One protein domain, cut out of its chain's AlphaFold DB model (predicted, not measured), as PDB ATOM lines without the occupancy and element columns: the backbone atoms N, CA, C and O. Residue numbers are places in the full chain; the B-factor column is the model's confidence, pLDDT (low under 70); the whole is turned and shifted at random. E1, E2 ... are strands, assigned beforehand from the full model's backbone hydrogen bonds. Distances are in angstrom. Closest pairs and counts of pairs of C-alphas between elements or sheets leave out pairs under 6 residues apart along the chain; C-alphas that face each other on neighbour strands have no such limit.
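This is residues 7 to 81 and 114 to 149 of the 180 residues of the protein "Ricin B-type lectin domain-containing protein" of Wolfiporia cocos (strain MD-104) (UniProt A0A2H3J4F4). Little regular structure: a strongly twisted four-stranded sheet has the small hairpin E2 and E3 beside E1, and a second hairpin, E7 and E8, lies far off. The 111 printed residues hold eight named strands, E1 to E8 in order, under half of the residues, and no named helix: all strand. The sheet, E5 E4 E1 E6, is mixed. The whole is compact, with radius of gyration of the C-alphas 15.0 A and spans of 41 by 34 by 33 A.

E1, residues 7 to 12, is antiparallel to E4, residues 42 to 47, with N 8 and O 43 within hydrogen-bond range at 2.8 A. E6, residues 118 to 122, is parallel to E1, with N 11 and O 120 at 2.9 A. E5, residues 53 to 57, forms a hairpin with E4, N 46 and O 54 at 2.9 A. E2, residues 18 to 20, and E3, residues 31 to 33, form another; the closest C-alphas of E1 and E2, Gln 11 and Phe 18, are 4.4 A apart. The hairpin E7, residues 127 to 130, and E8, residues 133 to 136, is apart from E1 to E6.

E1 runs 16.8 A from C-alpha 7 at (-51.584, 18.055, 13.737); E8 ends at C-alpha 136, (-31.245, 27.268, 34.045).

Residues 82 to 113 are cut out, a 28.3 A gap between C-alphas 81 and 114. Residues 77 to 81 and 114 to 149 have pLDDT under 70.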
ATOM      1  N   GLN A   7     -50.772  17.646  12.597       94.75
ATOM      2  CA  GLN A   7     -51.584  18.055  13.737       94.75
ATOM      3  C   GLN A   7     -51.013  17.501  15.043       94.75
ATOM      4  O   GLN A   7     -50.694  16.316  15.152       94.75
ATOM      5  N   TYR A   8     -50.919  18.373  16.039       93.38
ATOM      6  CA  TYR A   8     -50.308  18.083  17.324       93.38
ATOM      7  C   TYR A   8     -51.174  18.582  18.475       93.38
ATOM      8  O   TYR A   8     -51.911  19.561  18.351       93.38
ATOM      9  N   ILE A   9     -51.037  17.918  19.617       92.06
ATOM     10  CA  ILE A   9     -51.465  18.443  20.912       92.06
ATOM     11  C   ILE A   9     -50.203  18.850  21.662       92.06
ATOM     12  O   ILE A   9     -49.223  18.104  21.699       92.06
ATOM     13  N   ILE A  10     -50.226  20.045  22.242       90.44
ATOM     14  CA  ILE A  10     -49.092  20.602  22.971       90.44
ATOM     15  C   ILE A  10     -49.423  20.547  24.464       90.44
ATOM     16  O   ILE A  10     -50.368  21.197  24.904       90.44
ATOM     17  N   GLN A  11     -48.653  19.782  25.240       89.56
ATOM     18  CA  GLN A  11     -48.884  19.569  26.670       89.56
ATOM     19  C   GLN A  11     -47.661  19.973  27.493       89.56
ATOM     20  O   GLN A  11     -46.527  19.671  27.141       89.56
ATOM     21  N   ASN A  12     -47.873  20.622  28.630       86.31
ATOM     22  CA  ASN A  12     -46.816  20.871  29.600       86.31
ATOM     23  C   ASN A  12     -46.520  19.600  30.419       86.31
ATOM     24  O   ASN A  12     -47.429  19.096  31.077       86.31
ATOM     25  N   VAL A  13     -45.265  19.116  30.464       81.25
ATOM     26  CA  VAL A  13     -44.920  17.897  31.249       81.25
ATOM     27  C   VAL A  13     -45.340  18.050  32.713       81.25
ATOM     28  O   VAL A  13     -45.804  17.108  33.351       81.25
ATOM     29  N   ARG A  14     -45.099  19.231  33.292       81.25
ATOM     30  CA  ARG A  14     -45.148  19.421  34.739       81.25
ATOM     31  C   ARG A  14     -46.568  19.626  35.230       81.25
ATOM     32  O   ARG A  14     -46.953  19.008  36.214       81.25
ATOM     33  N   SER A  15     -47.310  20.529  34.596       83.94
ATOM     34  CA  SER A  15     -48.691  20.807  34.996       83.94
ATOM     35  C   SER A  15     -49.693  19.843  34.378       83.94
ATOM     36  O   SER A  15     -50.831  19.832  34.822       83.94
ATOM     37  N   GLN A  16     -49.288  19.068  33.364       85.19
ATOM     38  CA  GLN A  16     -50.173  18.237  32.543       85.19
ATOM     39  C   GLN A  16     -51.239  19.037  31.773       85.19
ATOM     40  O   GLN A  16     -52.086  18.434  31.120       85.19
ATOM     41  N   ASN A  17     -51.165  20.373  31.776       88.81
ATOM     42  CA  ASN A  17     -52.092  21.228  31.040       88.81
ATOM     43  C   ASN A  17     -51.747  21.277  29.551       88.81
ATOM     44  O   ASN A  17     -50.577  21.252  29.160       88.81
ATOM     45  N   PHE A  18     -52.779  21.445  28.739       89.69
ATOM     46  CA  PHE A  18     -52.716  21.581  27.294       89.69
ATOM     47  C   PHE A  18     -52.728  23.048  26.887       89.69
ATOM     48  O   PHE A  18     -53.389  23.879  27.513       89.69
ATOM     49  N   LEU A  19     -51.990  23.370  25.832       92.62
ATOM     50  CA  LEU A  19     -52.028  24.682  25.204       92.62
ATOM     51  C   LEU A  19     -53.343  24.821  24.425       92.62
ATOM     52  O   LEU A  19     -53.625  23.990  23.561       92.62
ATOM     53  N   SER A  20     -54.119  25.864  24.704       93.50
ATOM     54  CA  SER A  20     -55.425  26.114  24.089       93.50
ATOM     55  C   SER A  20     -55.577  27.575  23.674       93.50
ATOM     56  O   SER A  20     -55.004  28.471  24.295       93.50
ATOM     57  N   MET A  21     -56.365  27.815  22.629       93.06
ATOM     58  CA  MET A  21     -56.773  29.151  22.193       93.06
ATOM     59  C   MET A  21     -58.305  29.257  22.263       93.06
ATOM     60  O   MET A  21     -58.987  28.603  21.468       93.06
ATOM     61  N   PRO A  22     -58.858  30.014  23.228       88.94
ATOM     62  CA  PRO A  22     -60.287  29.974  23.528       88.94
ATOM     63  C   PRO A  22     -61.146  30.688  22.476       88.94
ATOM     64  O   PRO A  22     -62.280  30.277  22.245       88.94
ATOM     65  N   ASP A  23     -60.621  31.721  21.822       89.69
ATOM     66  CA  ASP A  23     -61.330  32.548  20.845       89.69
ATOM     67  C   ASP A  23     -60.423  32.973  19.676       89.69
ATOM     68  O   ASP A  23     -59.197  32.885  19.743       89.69
ATOM     69  N   SER A  24     -61.046  33.403  18.577       88.38
ATOM     70  CA  SER A  24     -60.385  33.894  17.356       88.38
ATOM     71  C   SER A  24     -60.150  35.404  17.356       88.38
ATOM     72  O   SER A  24     -59.853  35.986  16.312       88.38
ATOM     73  N   ALA A  25     -60.338  36.077  18.494       85.06
ATOM     74  CA  ALA A  25     -60.125  37.510  18.538       85.06
ATOM     75  C   ALA A  25     -58.639  37.826  18.320       85.06
ATOM     76  O   ALA A  25     -57.731  37.146  18.805       85.06
ATOM     77  N   ASP A  26     -58.398  38.874  17.540       78.19
ATOM     78  CA  ASP A  26     -57.046  39.263  17.177       78.19
ATOM     79  C   ASP A  26     -56.267  39.614  18.458       78.19
ATOM     80  O   ASP A  26     -56.720  40.418  19.277       78.19
ATOM     81  N   ARG A  27     -55.086  39.005  18.631       80.19
ATOM     82  CA  ARG A  27     -54.244  39.092  19.847       80.19
ATOM     83  C   ARG A  27     -54.813  38.427  21.103       80.19
ATOM     84  O   ARG A  27     -54.371  38.756  22.209       80.19
ATOM     85  N   SER A  28     -55.730  37.480  20.961       85.75
ATOM     86  CA  SER A  28     -56.152  36.667  22.093       85.75
ATOM     87  C   SER A  28     -54.990  35.899  22.728       85.75
ATOM     88  O   SER A  28     -54.122  35.368  22.022       85.75
ATOM     89  N   PRO A  29     -54.938  35.830  24.071       87.12
ATOM     90  CA  PRO A  29     -53.889  35.103  24.758       87.12
ATOM     91  C   PRO A  29     -54.062  33.597  24.555       87.12
ATOM     92  O   PRO A  29     -55.162  33.051  24.629       87.12
ATOM     93  N   VAL A  30     -52.940  32.906  24.374       90.69
ATOM     94  CA  VAL A  30     -52.910  31.447  24.453       90.69
ATOM     95  C   VAL A  30     -52.940  31.049  25.927       90.69
ATOM     96  O   VAL A  30     -52.147  31.548  26.727       90.69
ATOM     97  N   VAL A  31     -53.854  30.157  26.296       92.12
ATOM     98  CA  VAL A  31     -54.094  29.747  27.684       92.12
ATOM     99  C   VAL A  31     -53.728  28.283  27.900       92.12
ATOM    100  O   VAL A  31     -53.646  27.491  26.964       92.12
ATOM    101  N   ALA A  32     -53.505  27.911  29.158       90.56
ATOM    102  CA  ALA A  32     -53.325  26.522  29.554       90.56
ATOM    103  C   ALA A  32     -54.646  25.976  30.113       90.56
ATOM    104  O   ALA A  32     -55.222  26.584  31.014       90.56
ATOM    105  N   THR A  33     -55.101  24.829  29.617       91.12
ATOM    106  CA  THR A  33     -56.331  24.158  30.068       91.12
ATOM    107  C   THR A  33     -56.047  22.735  30.548       91.12
ATOM    108  O   THR A  33     -55.067  22.125  30.128       91.12
ATOM    109  N   GLY A  34     -56.887  22.200  31.433       90.00
ATOM    110  CA  GLY A  34     -56.798  20.807  31.883       90.00
ATOM    111  C   GLY A  34     -57.355  19.796  30.873       90.00
ATOM    112  O   GLY A  34     -57.026  18.617  30.961       90.00
ATOM    113  N   ASP A  35     -58.148  20.250  29.897       88.25
ATOM    114  CA  ASP A  35     -58.876  19.382  28.968       88.25
ATOM    115  C   ASP A  35     -58.336  19.478  27.531       88.25
ATOM    116  O   ASP A  35     -58.294  20.549  26.931       88.25
ATOM    117  N   ALA A  36     -57.960  18.339  26.939       85.00
ATOM    118  CA  ALA A  36     -57.459  18.253  25.556       85.00
ATOM    119  C   ALA A  36     -58.536  17.930  24.507       85.00
ATOM    120  O   ALA A  36     -58.211  17.682  23.345       85.00
ATOM    121  N   LYS A  37     -59.803  17.829  24.921       83.69
ATOM    122  CA  LYS A  37     -60.867  17.256  24.080       83.69
ATOM    123  C   LYS A  37     -61.282  18.179  22.938       83.69
ATOM    124  O   LYS A  37     -61.690  17.695  21.883       83.69
ATOM    125  N   ASP A  38     -61.117  19.480  23.133       88.31
ATOM    126  CA  ASP A  38     -61.603  20.480  22.200       88.31
ATOM    127  C   ASP A  38     -60.615  20.725  21.058       88.31
ATOM    128  O   ASP A  38     -59.392  20.617  21.195       88.31
ATOM    129  N   ASP A  39     -61.151  21.101  19.896       92.75
ATOM    130  CA  ASP A  39     -60.341  21.474  18.734       92.75
ATOM    131  C   ASP A  39     -59.483  22.725  19.007       92.75
ATOM    132  O   ASP A  39     -58.465  22.918  18.342       92.75
ATOM    133  N   SER A  40     -59.822  23.516  20.033       92.69
ATOM    134  CA  SER A  40     -59.004  24.628  20.532       92.69
ATOM    135  C   SER A  40     -57.649  24.180  21.092       92.69
ATOM    136  O   SER A  40     -56.740  25.002  21.187       92.69
ATOM    137  N   CYS A  41     -57.486  22.899  21.436       93.69
ATOM    138  CA  CYS A  41     -56.236  22.312  21.929       93.69
ATOM    139  C   CYS A  41     -55.400  21.646  20.822       93.69
ATOM    140  O   CYS A  41     -54.320  21.112  21.096       93.69
ATOM    141  N   LYS A  42     -55.890  21.645  19.574       94.00
ATOM    142  CA  LYS A  42     -55.221  21.026  18.423       94.00
ATOM    143  C   LYS A  42     -54.504  22.093  17.607       94.00
ATOM    144  O   LYS A  42     -55.081  23.119  17.253       94.00
ATOM    145  N   TRP A  43     -53.253  21.815  17.269       94.88
ATOM    146  CA  TRP A  43     -52.358  22.759  16.615       94.88
ATOM    147  C   TRP A  43     -51.780  22.151  15.345       94.88
ATOM    148  O   TRP A  43     -51.187  21.073  15.375       94.88
ATOM    149  N   ASN A  44     -51.929  22.846  14.227       95.31
ATOM    150  CA  ASN A  44     -51.247  22.518  12.989       95.31
ATOM    151  C   ASN A  44     -49.835  23.104  13.064       95.31
ATOM    152  O   ASN A  44     -49.651  24.320  13.102       95.31
ATOM    153  N   ILE A  45     -48.833  22.230  13.110       94.88
ATOM    154  CA  ILE A  45     -47.429  22.624  13.046       94.88
ATOM    155  C   ILE A  45     -46.989  22.488  11.599       94.88
ATOM    156  O   ILE A  45     -47.033  21.391  11.041       94.88
ATOM    157  N   ILE A  46     -46.576  23.595  10.989       94.94
ATOM    158  CA  ILE A  46     -46.214  23.648   9.573       94.94
ATOM    159  C   ILE A  46     -44.730  23.957   9.473       94.94
ATOM    160  O   ILE A  46     -44.268  25.027   9.870       94.94
ATOM    161  N   LYS A  47     -43.967  23.004   8.940       94.06
ATOM    162  CA  LYS A  47     -42.539  23.169   8.690       94.06
ATOM    163  C   LYS A  47     -42.313  24.106   7.506       94.06
ATOM    164  O   LYS A  47     -42.836  23.890   6.415       94.06
ATOM    165  N   LEU A  48     -41.467  25.105   7.712       92.94
ATOM    166  CA  LEU A  48     -40.977  26.016   6.686       92.94
ATOM    167  C   LEU A  48     -39.632  25.519   6.133       92.94
ATOM    168  O   LEU A  48     -38.857  24.844   6.816       92.94
ATOM    169  N   GLY A  49     -39.326  25.870   4.881       90.06
ATOM    170  CA  GLY A  49     -38.125  25.393   4.177       90.06
ATOM    171  C   GLY A  49     -36.787  25.793   4.821       90.06
ATOM    172  O   GLY A  49     -35.768  25.166   4.554       90.06
ATOM    173  N   ASN A  50     -36.782  26.793   5.704       90.12
ATOM    174  CA  ASN A  50     -35.610  27.302   6.427       90.12
ATOM    175  C   ASN A  50     -35.436  26.692   7.834       90.12
ATOM    176  O   ASN A  50     -34.726  27.260   8.661       90.12
ATOM    177  N   GLY A  51     -36.110  25.576   8.134       88.38
ATOM    178  CA  GLY A  51     -36.064  24.944   9.459       88.38
ATOM    179  C   GLY A  51     -36.872  25.678  10.533       88.38
ATOM    180  O   GLY A  51     -36.801  25.308  11.702       88.38
ATOM    181  N   LYS A  52     -37.640  26.702  10.142       90.88
ATOM    182  CA  LYS A  52     -38.626  27.361  10.999       90.88
ATOM    183  C   LYS A  52     -39.961  26.633  10.940       90.88
ATOM    184  O   LYS A  52     -40.199  25.811  10.059       90.88
ATOM    185  N   TYR A  53     -40.845  26.984  11.857       92.88
ATOM    186  CA  TYR A  53     -42.189  26.440  11.942       92.88
ATOM    187  C   TYR A  53     -43.208  27.553  12.144       92.88
ATOM    188  O   TYR A  53     -42.912  28.532  12.830       92.88
ATOM    189  N   THR A  54     -44.406  27.395  11.591       94.75
ATOM    190  CA  THR A  54     -45.591  28.129  12.050       94.75
ATOM    191  C   THR A  54     -46.480  27.192  12.858       94.75
ATOM    192  O   THR A  54     -46.449  25.970  12.684       94.75
ATOM    193  N   ILE A  55     -47.225  27.770  13.797       94.81
ATOM    194  CA  ILE A  55     -48.116  27.051  14.705       94.81
ATOM    195  C   ILE A  55     -49.483  27.701  14.573       94.81
ATOM    196  O   ILE A  55     -49.628  28.874  14.911       94.81
ATOM    197  N   GLU A  56     -50.454  26.958  14.066       94.94
ATOM    198  CA  GLU A  56     -51.806  27.443  13.792       94.94
ATOM    199  C   GLU A  56     -52.816  26.657  14.622       94.94
ATOM    200  O   GLU A  56     -52.762  25.428  14.679       94.94
ATOM    201  N   ASN A  57     -53.734  27.347  15.288       95.00
ATOM    202  CA  ASN A  57     -54.800  26.693  16.023       95.00
ATOM    203  C   ASN A  57     -55.829  26.100  15.056       95.00
ATOM    204  O   ASN A  57     -56.334  26.800  14.183       95.00
ATOM    205  N   LYS A  58     -56.191  24.827  15.234       93.75
ATOM    206  CA  LYS A  58     -57.128  24.142  14.338       93.75
ATOM    207  C   LYS A  58     -58.538  24.743  14.387       93.75
ATOM    208  O   LYS A  58     -59.183  24.824  13.348       93.75
ATOM    209  N   ALA A  59     -59.026  25.116  15.571       93.62
ATOM    210  CA  ALA A  59     -60.383  25.641  15.724       93.62
ATOM    211  C   ALA A  59     -60.514  27.068  15.184       93.62
ATOM    212  O   ALA A  59     -61.496  27.377  14.516       93.62
ATOM    213  N   GLN A  60     -59.530  27.921  15.479       93.12
ATOM    214  CA  GLN A  60     -59.615  29.352  15.175       93.12
ATOM    215  C   GLN A  60     -58.961  29.742  13.842       93.12
ATOM    216  O   GLN A  60     -59.254  30.813  13.323       93.12
ATOM    217  N   GLY A  61     -58.074  28.908  13.285       92.44
ATOM    218  CA  GLY A  61     -57.269  29.262  12.107       92.44
ATOM    219  C   GLY A  61     -56.223  30.347  12.389       92.44
ATOM    220  O   GLY A  61     -55.674  30.945  11.466       92.44
ATOM    221  N   GLU A  62     -55.957  30.623  13.668       92.38
ATOM    222  CA  GLU A  62     -55.071  31.698  14.098       92.38
ATOM    223  C   GLU A  62     -53.672  31.199  14.436       92.38
ATOM    224  O   GLU A  62     -53.473  30.118  14.998       92.38
ATOM    225  N   TYR A  63     -52.679  32.021  14.109       91.06
ATOM    226  CA  TYR A  63     -51.275  31.689  14.320       91.06
ATOM    227  C   TYR A  63     -50.794  32.161  15.685       91.06
ATOM    228  O   TYR A  63     -50.973  33.322  16.052       91.06
ATOM    229  N   VAL A  64     -50.056  31.301  16.386       89.00
ATOM    230  CA  VAL A  64     -49.269  31.747  17.536       89.00
ATOM    231  C   VAL A  64     -48.200  32.713  17.033       89.00
ATOM    232  O   VAL A  64     -47.516  32.454  16.042       89.00
ATOM    233  N   GLY A  65     -48.046  33.840  17.715       85.62
ATOM    234  CA  GLY A  65     -47.067  34.849  17.351       85.62
ATOM    235  C   GLY A  65     -46.625  35.667  18.550       85.62
ATOM    236  O   GLY A  65     -47.338  35.785  19.545       85.62
ATOM    237  N   TYR A  66     -45.438  36.248  18.430       72.50
ATOM    238  CA  TYR A  66     -44.962  37.292  19.325       72.50
ATOM    239  C   TYR A  66     -44.671  38.542  18.495       72.50
ATOM    240  O   TYR A  66     -43.856  38.519  17.562       72.50
ATOM    241  N   GLY A  67     -45.375  39.634  18.801       78.88
ATOM    242  CA  GLY A  67     -45.306  40.870  18.024       78.88
ATOM    243  C   GLY A  67     -45.677  40.642  16.554       78.88
ATOM    244  O   GLY A  67     -46.774  40.187  16.248       78.88
ATOM    245  N   LEU A  68     -44.751  40.955  15.643       77.69
ATOM    246  CA  LEU A  68     -44.926  40.778  14.193       77.69
ATOM    247  C   LEU A  68     -44.437  39.411  13.679       77.69
ATOM    248  O   LEU A  68     -44.532  39.131  12.485       77.69
ATOM    249  N   THR A  69     -43.885  38.565  14.552       80.00
ATOM    250  CA  THR A  69     -43.269  37.291  14.158       80.00
ATOM    251  C   THR A  69     -44.178  36.106  14.467       80.00
ATOM    252  O   THR A  69     -44.666  35.959  15.584       80.00
ATOM    253  N   LYS A  70     -44.387  35.247  13.461       87.62
ATOM    254  CA  LYS A  70     -45.198  34.013  13.531       87.62
ATOM    255  C   LYS A  70     -44.373  32.746  13.246       87.62
ATOM    256  O   LYS A  70     -44.924  31.699  12.926       87.62
ATOM    257  N   GLN A  71     -43.044  32.865  13.280       89.38
ATOM    258  CA  GLN A  71     -42.106  31.790  12.955       89.38
ATOM    259  C   GLN A  71     -41.297  31.403  14.190       89.38
ATOM    260  O   GLN A  71     -40.747  32.273  14.862       89.38
ATOM    261  N   PHE A  72     -41.175  30.103  14.435       85.19
ATOM    262  CA  PHE A  72     -40.521  29.551  15.618       85.19
ATOM    263  C   PHE A  72     -39.405  28.584  15.236       85.19
ATOM    264  O   PHE A  72     -39.496  27.868  14.236       85.19
ATOM    265  N   ASP A  73     -38.364  28.544  16.063       85.62
ATOM    266  CA  ASP A  73     -37.417  27.435  16.084       85.62
ATOM    267  C   ASP A  73     -37.955  26.363  17.032       85.62
ATOM    268  O   ASP A  73     -38.142  26.618  18.221       85.62
ATOM    269  N   ILE A  74     -38.185  25.155  16.521       82.81
ATOM    270  CA  ILE A  74     -38.536  24.004  17.357       82.81
ATOM    271  C   ILE A  74     -37.299  23.124  17.455       82.81
ATOM    272  O   ILE A  74     -36.799  22.627  16.444       82.81
ATOM    273  N   LYS A  75     -36.789  22.944  18.676       77.94
ATOM    274  CA  LYS A  75     -35.604  22.128  18.936       77.94
ATOM    275  C   LYS A  75     -35.970  20.944  19.813       77.94
ATOM    276  O   LYS A  75     -36.543  21.061  20.893       77.94
ATOM    277  N   GLU A  76     -35.591  19.766  19.345       70.50
ATOM    278  CA  GLU A  76     -35.583  18.584  20.189       70.50
ATOM    279  C   GLU A  76     -34.423  18.696  21.183       70.50
ATOM    280  O   GLU A  76     -33.263  18.789  20.788       70.50
ATOM    281  N   THR A  77     -34.742  18.677  22.473       65.44
ATOM    282  CA  THR A  77     -33.758  18.774  23.563       65.44
ATOM    283  C   THR A  77     -33.432  17.418  24.189       65.44
ATOM    284  O   THR A  77     -32.626  17.344  25.114       65.44
ATOM    285  N   ARG A  78     -34.013  16.323  23.677       63.19
ATOM    286  CA  ARG A  78     -33.690  14.968  24.137       63.19
ATOM    287  C   ARG A  78     -32.207  14.676  23.898       63.19
ATOM    288  O   ARG A  78     -31.734  14.743  22.764       63.19
ATOM    289  N   LYS A  79     -31.481  14.262  24.940       61.78
ATOM    290  CA  LYS A  79     -30.252  13.485  24.745       61.78
ATOM    291  C   LYS A  79     -30.650  12.046  24.449       61.78
ATOM    292  O   LYS A  79     -31.397  11.434  25.213       61.78
ATOM    293  N   LYS A  80     -30.138  11.509  23.342       45.53
ATOM    294  CA  LYS A  80     -30.210  10.076  23.052       45.53
ATOM    295  C   LYS A  80     -29.675   9.313  24.275       45.53
ATOM    296  O   LYS A  80     -28.663   9.717  24.841       45.53
ATOM    297  N   ASP A  81     -30.405   8.287  24.708       50.72
ATOM    298  CA  ASP A  81     -30.091   7.420  25.860       50.72
ATOM    299  C   ASP A  81     -30.257   8.038  27.262       50.72
ATOM    300  O   ASP A  81     -29.924   7.410  28.267       50.72
ATOM    301  N   HIS A 114     -56.780  10.300  18.800       49.88
ATOM    302  CA  HIS A 114     -57.000   9.860  17.425       49.88
ATOM    303  C   HIS A 114     -55.670   9.326  16.857       49.88
ATOM    304  O   HIS A 114     -54.630   9.923  17.148       49.88
ATOM    305  N   PRO A 115     -55.655   8.269  16.020       45.97
ATOM    306  CA  PRO A 115     -54.420   7.677  15.480       45.97
ATOM    307  C   PRO A 115     -53.506   8.657  14.722       45.97
ATOM    308  O   PRO A 115     -52.319   8.390  14.557       45.97
ATOM    309  N   ASP A 116     -54.037   9.809  14.309       48.28
ATOM    310  CA  ASP A 116     -53.300  10.844  13.574       48.28
ATOM    311  C   ASP A 116     -52.714  11.950  14.474       48.28
ATOM    312  O   ASP A 116     -52.070  12.876  13.979       48.28
ATOM    313  N   GLN A 117     -52.943  11.892  15.790       41.38
ATOM    314  CA  GLN A 117     -52.474  12.907  16.733       41.38
ATOM    315  C   GLN A 117     -51.086  12.574  17.275       41.38
ATOM    316  O   GLN A 117     -50.829  11.479  17.768       41.38
ATOM    317  N   LYS A 118     -50.190  13.564  17.235       63.75
ATOM    318  CA  LYS A 118     -48.847  13.483  17.818       63.75
ATOM    319  C   LYS A 118     -48.750  14.398  19.043       63.75
ATOM    320  O   LYS A 118     -49.241  15.528  19.017       63.75
ATOM    321  N   LEU A 119     -48.115  13.926  20.113       46.97
ATOM    322  CA  LEU A 119     -47.949  14.688  21.352       46.97
ATOM    323  C   LEU A 119     -46.623  15.459  21.333       46.97
ATOM    324  O   LEU A 119     -45.553  14.876  21.162       46.97
ATOM    325  N   ILE A 120     -46.688  16.776  21.531       55.34
ATOM    326  CA  ILE A 120     -45.524  17.615  21.819       55.34
ATOM    327  C   ILE A 120     -45.547  17.949  23.298       55.34
ATOM    328  O   ILE A 120     -46.443  18.646  23.772       55.34
ATOM    329  N   ILE A 121     -44.537  17.477  24.023       48.16
ATOM    330  CA  ILE A 121     -44.413  17.791  25.436       48.16
ATOM    331  C   ILE A 121     -43.457  18.975  25.631       48.16
ATOM    332  O   ILE A 121     -42.273  18.871  25.319       48.16
ATOM    333  N   LEU A 122     -43.970  20.084  26.168       46.41
ATOM    334  CA  LEU A 122     -43.218  21.277  26.555       46.41
ATOM    335  C   LEU A 122     -42.732  21.166  28.000       46.41
ATOM    336  O   LEU A 122     -43.521  20.983  28.931       46.41
ATOM    337  N   MET A 123     -41.433  21.365  28.206       34.31
ATOM    338  CA  MET A 123     -40.893  21.654  29.531       34.31
ATOM    339  C   MET A 123     -40.864  23.163  29.737       34.31
ATOM    340  O   MET A 123     -40.206  23.888  28.995       34.31
ATOM    341  N   SER A 124     -41.540  23.648  30.778       35.91
ATOM    342  CA  SER A 124     -41.249  24.981  31.299       35.91
ATOM    343  C   SER A 124     -39.835  24.965  31.876       35.91
ATOM    344  O   SER A 124     -39.603  24.354  32.921       35.91
ATOM    345  N   ALA A 125     -38.895  25.636  31.213       34.44
ATOM    346  CA  ALA A 125     -37.605  25.936  31.812       34.44
ATOM    347  C   ALA A 125     -37.849  26.836  33.035       34.44
ATOM    348  O   ALA A 125     -38.299  27.976  32.914       34.44
ATOM    349  N   MET A 126     -37.595  26.309  34.234       30.22
ATOM    350  CA  MET A 126     -37.526  27.148  35.424       30.22
ATOM    351  C   MET A 126     -36.209  27.913  35.379       30.22
ATOM    352  O   MET A 126     -35.136  27.351  35.608       30.22
ATOM    353  N   PHE A 127     -36.290  29.207  35.098       32.47
ATOM    354  CA  PHE A 127     -35.165  30.105  35.290       32.47
ATOM    355  C   PHE A 127     -35.133  30.529  36.755       32.47
ATOM    356  O   PHE A 127     -36.031  31.219  37.240       32.47
ATOM    357  N   LYS A 128     -34.094  30.111  37.481       31.89
ATOM    358  CA  LYS A 128     -33.849  30.596  38.838       31.89
ATOM    359  C   LYS A 128     -32.890  31.772  38.740       31.89
ATOM    360  O   LYS A 128     -31.760  31.640  38.272       31.89
ATOM    361  N   ARG A 129     -33.339  32.942  39.180       28.84
ATOM    362  CA  ARG A 129     -32.479  34.122  39.263       28.84
ATOM    363  C   ARG A 129     -31.509  33.947  40.432       28.84
ATOM    364  O   ARG A 129     -31.942  33.825  41.578       28.84
ATOM    365  N   LYS A 130     -30.204  33.931  40.154       35.72
ATOM    366  CA  LYS A 130     -29.148  33.919  41.178       35.72
ATOM    367  C   LYS A 130     -28.317  35.190  41.002       35.72
ATOM    368  O   LYS A 130     -27.370  35.227  40.229       35.72
ATOM    369  N   GLY A 131     -28.713  36.264  41.688       62.03
ATOM    370  CA  GLY A 131     -28.112  37.593  41.516       62.03
ATOM    371  C   GLY A 131     -28.700  38.370  40.328       62.03
ATOM    372  O   GLY A 131     -29.922  38.497  40.208       62.03
ATOM    373  N   ARG A 132     -27.841  38.939  39.468       38.72
ATOM    374  CA  ARG A 132     -28.259  39.620  38.221       38.72
ATOM    375  C   ARG A 132     -28.404  38.678  37.026       38.72
ATOM    376  O   ARG A 132     -28.968  39.096  36.023       38.72
ATOM    377  N   ASP A 133     -27.994  37.424  37.179       32.53
ATOM    378  CA  ASP A 133     -27.976  36.461  36.090       32.53
ATOM    379  C   ASP A 133     -29.076  35.407  36.259       32.53
ATOM    380  O   ASP A 133     -29.389  34.937  37.363       32.53
ATOM    381  N   TRP A 134     -29.676  35.043  35.131       38.66
ATOM    382  CA  TRP A 134     -30.608  33.930  35.023       38.66
ATOM    383  C   TRP A 134     -29.810  32.643  34.823       38.66
ATOM    384  O   TRP A 134     -29.013  32.557  33.892       38.66
ATOM    385  N   GLN A 135     -30.015  31.641  35.682       33.72
ATOM    386  CA  GLN A 135     -29.431  30.313  35.489       33.72
ATOM    387  C   GLN A 135     -30.536  29.269  35.308       33.72
ATOM    388  O   GLN A 135     -31.524  29.252  36.050       33.72
ATOM    389  N   SER A 136     -30.375  28.417  34.293       35.38
ATOM    390  CA  SER A 136     -31.245  27.268  34.045       35.38
ATOM    391  C   SER A 136     -31.014  26.217  35.125       35.38
ATOM    392  O   SER A 136     -29.870  25.878  35.428       35.38
ATOM    393  N   GLN A 137     -32.089  25.699  35.711       35.94
ATOM    394  CA  GLN A 137     -32.013  24.590  36.655       35.94
ATOM    395  C   GLN A 137     -32.575  23.335  35.981       35.94
ATOM    396  O   GLN A 137     -33.746  23.313  35.603       35.94
ATOM    397  N   ASP A 138     -31.733  22.315  35.803       34.22
ATOM    398  CA  ASP A 138     -32.118  21.066  35.142       34.22
ATOM    399  C   ASP A 138     -33.134  20.295  35.994       34.22
ATOM    400  O   ASP A 138     -32.858  19.928  37.137       34.22
ATOM    401  N   VAL A 139     -34.312  20.024  35.428       31.67
ATOM    402  CA  VAL A 139     -35.296  19.100  36.002       31.67
ATOM    403  C   VAL A 139     -35.759  18.168  34.887       31.67
ATOM    404  O   VAL A 139     -36.294  18.617  33.878       31.67
ATOM    405  N   CYS A 140     -35.502  16.870  35.057       29.12
ATOM    406  CA  CYS A 140     -35.680  15.840  34.036       29.12
ATOM    407  C   CYS A 140     -36.910  14.972  34.348       29.12
ATOM    408  O   CYS A 140     -37.009  14.435  35.449       29.12
ATOM    409  N   SER A 141     -37.811  14.814  33.372       27.03
ATOM    410  CA  SER A 141     -38.752  13.685  33.251       27.03
ATOM    411  C   SER A 141     -39.290  13.617  31.817       27.03
ATOM    412  O   SER A 141     -39.768  14.631  31.318       27.03
ATOM    413  N   ILE A 142     -39.171  12.465  31.136       32.41
ATOM    414  CA  ILE A 142     -39.469  12.322  29.692       32.41
ATOM    415  C   ILE A 142     -40.321  11.071  29.396       32.41
ATOM    416  O   ILE A 142     -39.917   9.942  29.671       32.41
ATOM    417  N   HIS A 143     -41.465  11.290  28.743       30.70
ATOM    418  CA  HIS A 143     -41.875  10.582  27.518       30.70
ATOM    419  C   HIS A 143     -41.850  11.623  26.374       30.70
ATOM    420  O   HIS A 143     -41.790  12.813  26.664       30.70
ATOM    421  N   GLU A 144     -41.757  11.195  25.111       37.34
ATOM    422  CA  GLU A 144     -41.453  11.999  23.900       37.34
ATOM    423  C   GLU A 144     -41.638  13.532  24.017       37.34
ATOM    424  O   GLU A 144     -42.738  14.067  23.950       37.34
ATOM    425  N   THR A 145     -40.536  14.261  24.220       40.56
ATOM    426  CA  THR A 145     -40.546  15.695  24.565       40.56
ATOM    427  C   THR A 145     -39.932  16.534  23.443       40.56
ATOM    428  O   THR A 145     -38.818  16.245  23.002       40.56
ATOM    429  N   TYR A 146     -40.619  17.600  23.019       43.31
ATOM    430  CA  TYR A 146     -40.085  18.619  22.106       43.31
ATOM    431  C   TYR A 146     -40.205  19.974  22.788       43.31
ATOM    432  O   TYR A 146     -41.295  20.381  23.175       43.31
ATOM    433  N   THR A 147     -39.093  20.687  22.944       38.72
ATOM    434  CA  THR A 147     -39.130  22.015  23.562       38.72
ATOM    435  C   THR A 147     -39.374  23.047  22.468       38.72
ATOM    436  O   THR A 147     -38.598  23.163  21.520       38.72
ATOM    437  N   ILE A 148     -40.478  23.780  22.579       42.06
ATOM    438  CA  ILE A 148     -40.682  25.012  21.820       42.06
ATOM    439  C   ILE A 148     -40.154  26.127  22.717       42.06
ATOM    440  O   ILE A 148     -40.731  26.398  23.772       42.06
ATOM    441  N   ASP A 149     -39.032  26.729  22.325       35.59
ATOM    442  CA  ASP A 149     -38.489  27.898  23.014       35.59
ATOM    443  C   ASP A 149     -39.403  29.096  22.722       35.59
ATOM    444  O   ASP A 149     -39.213  29.846  21.765       35.59
TER     445      ASP A 149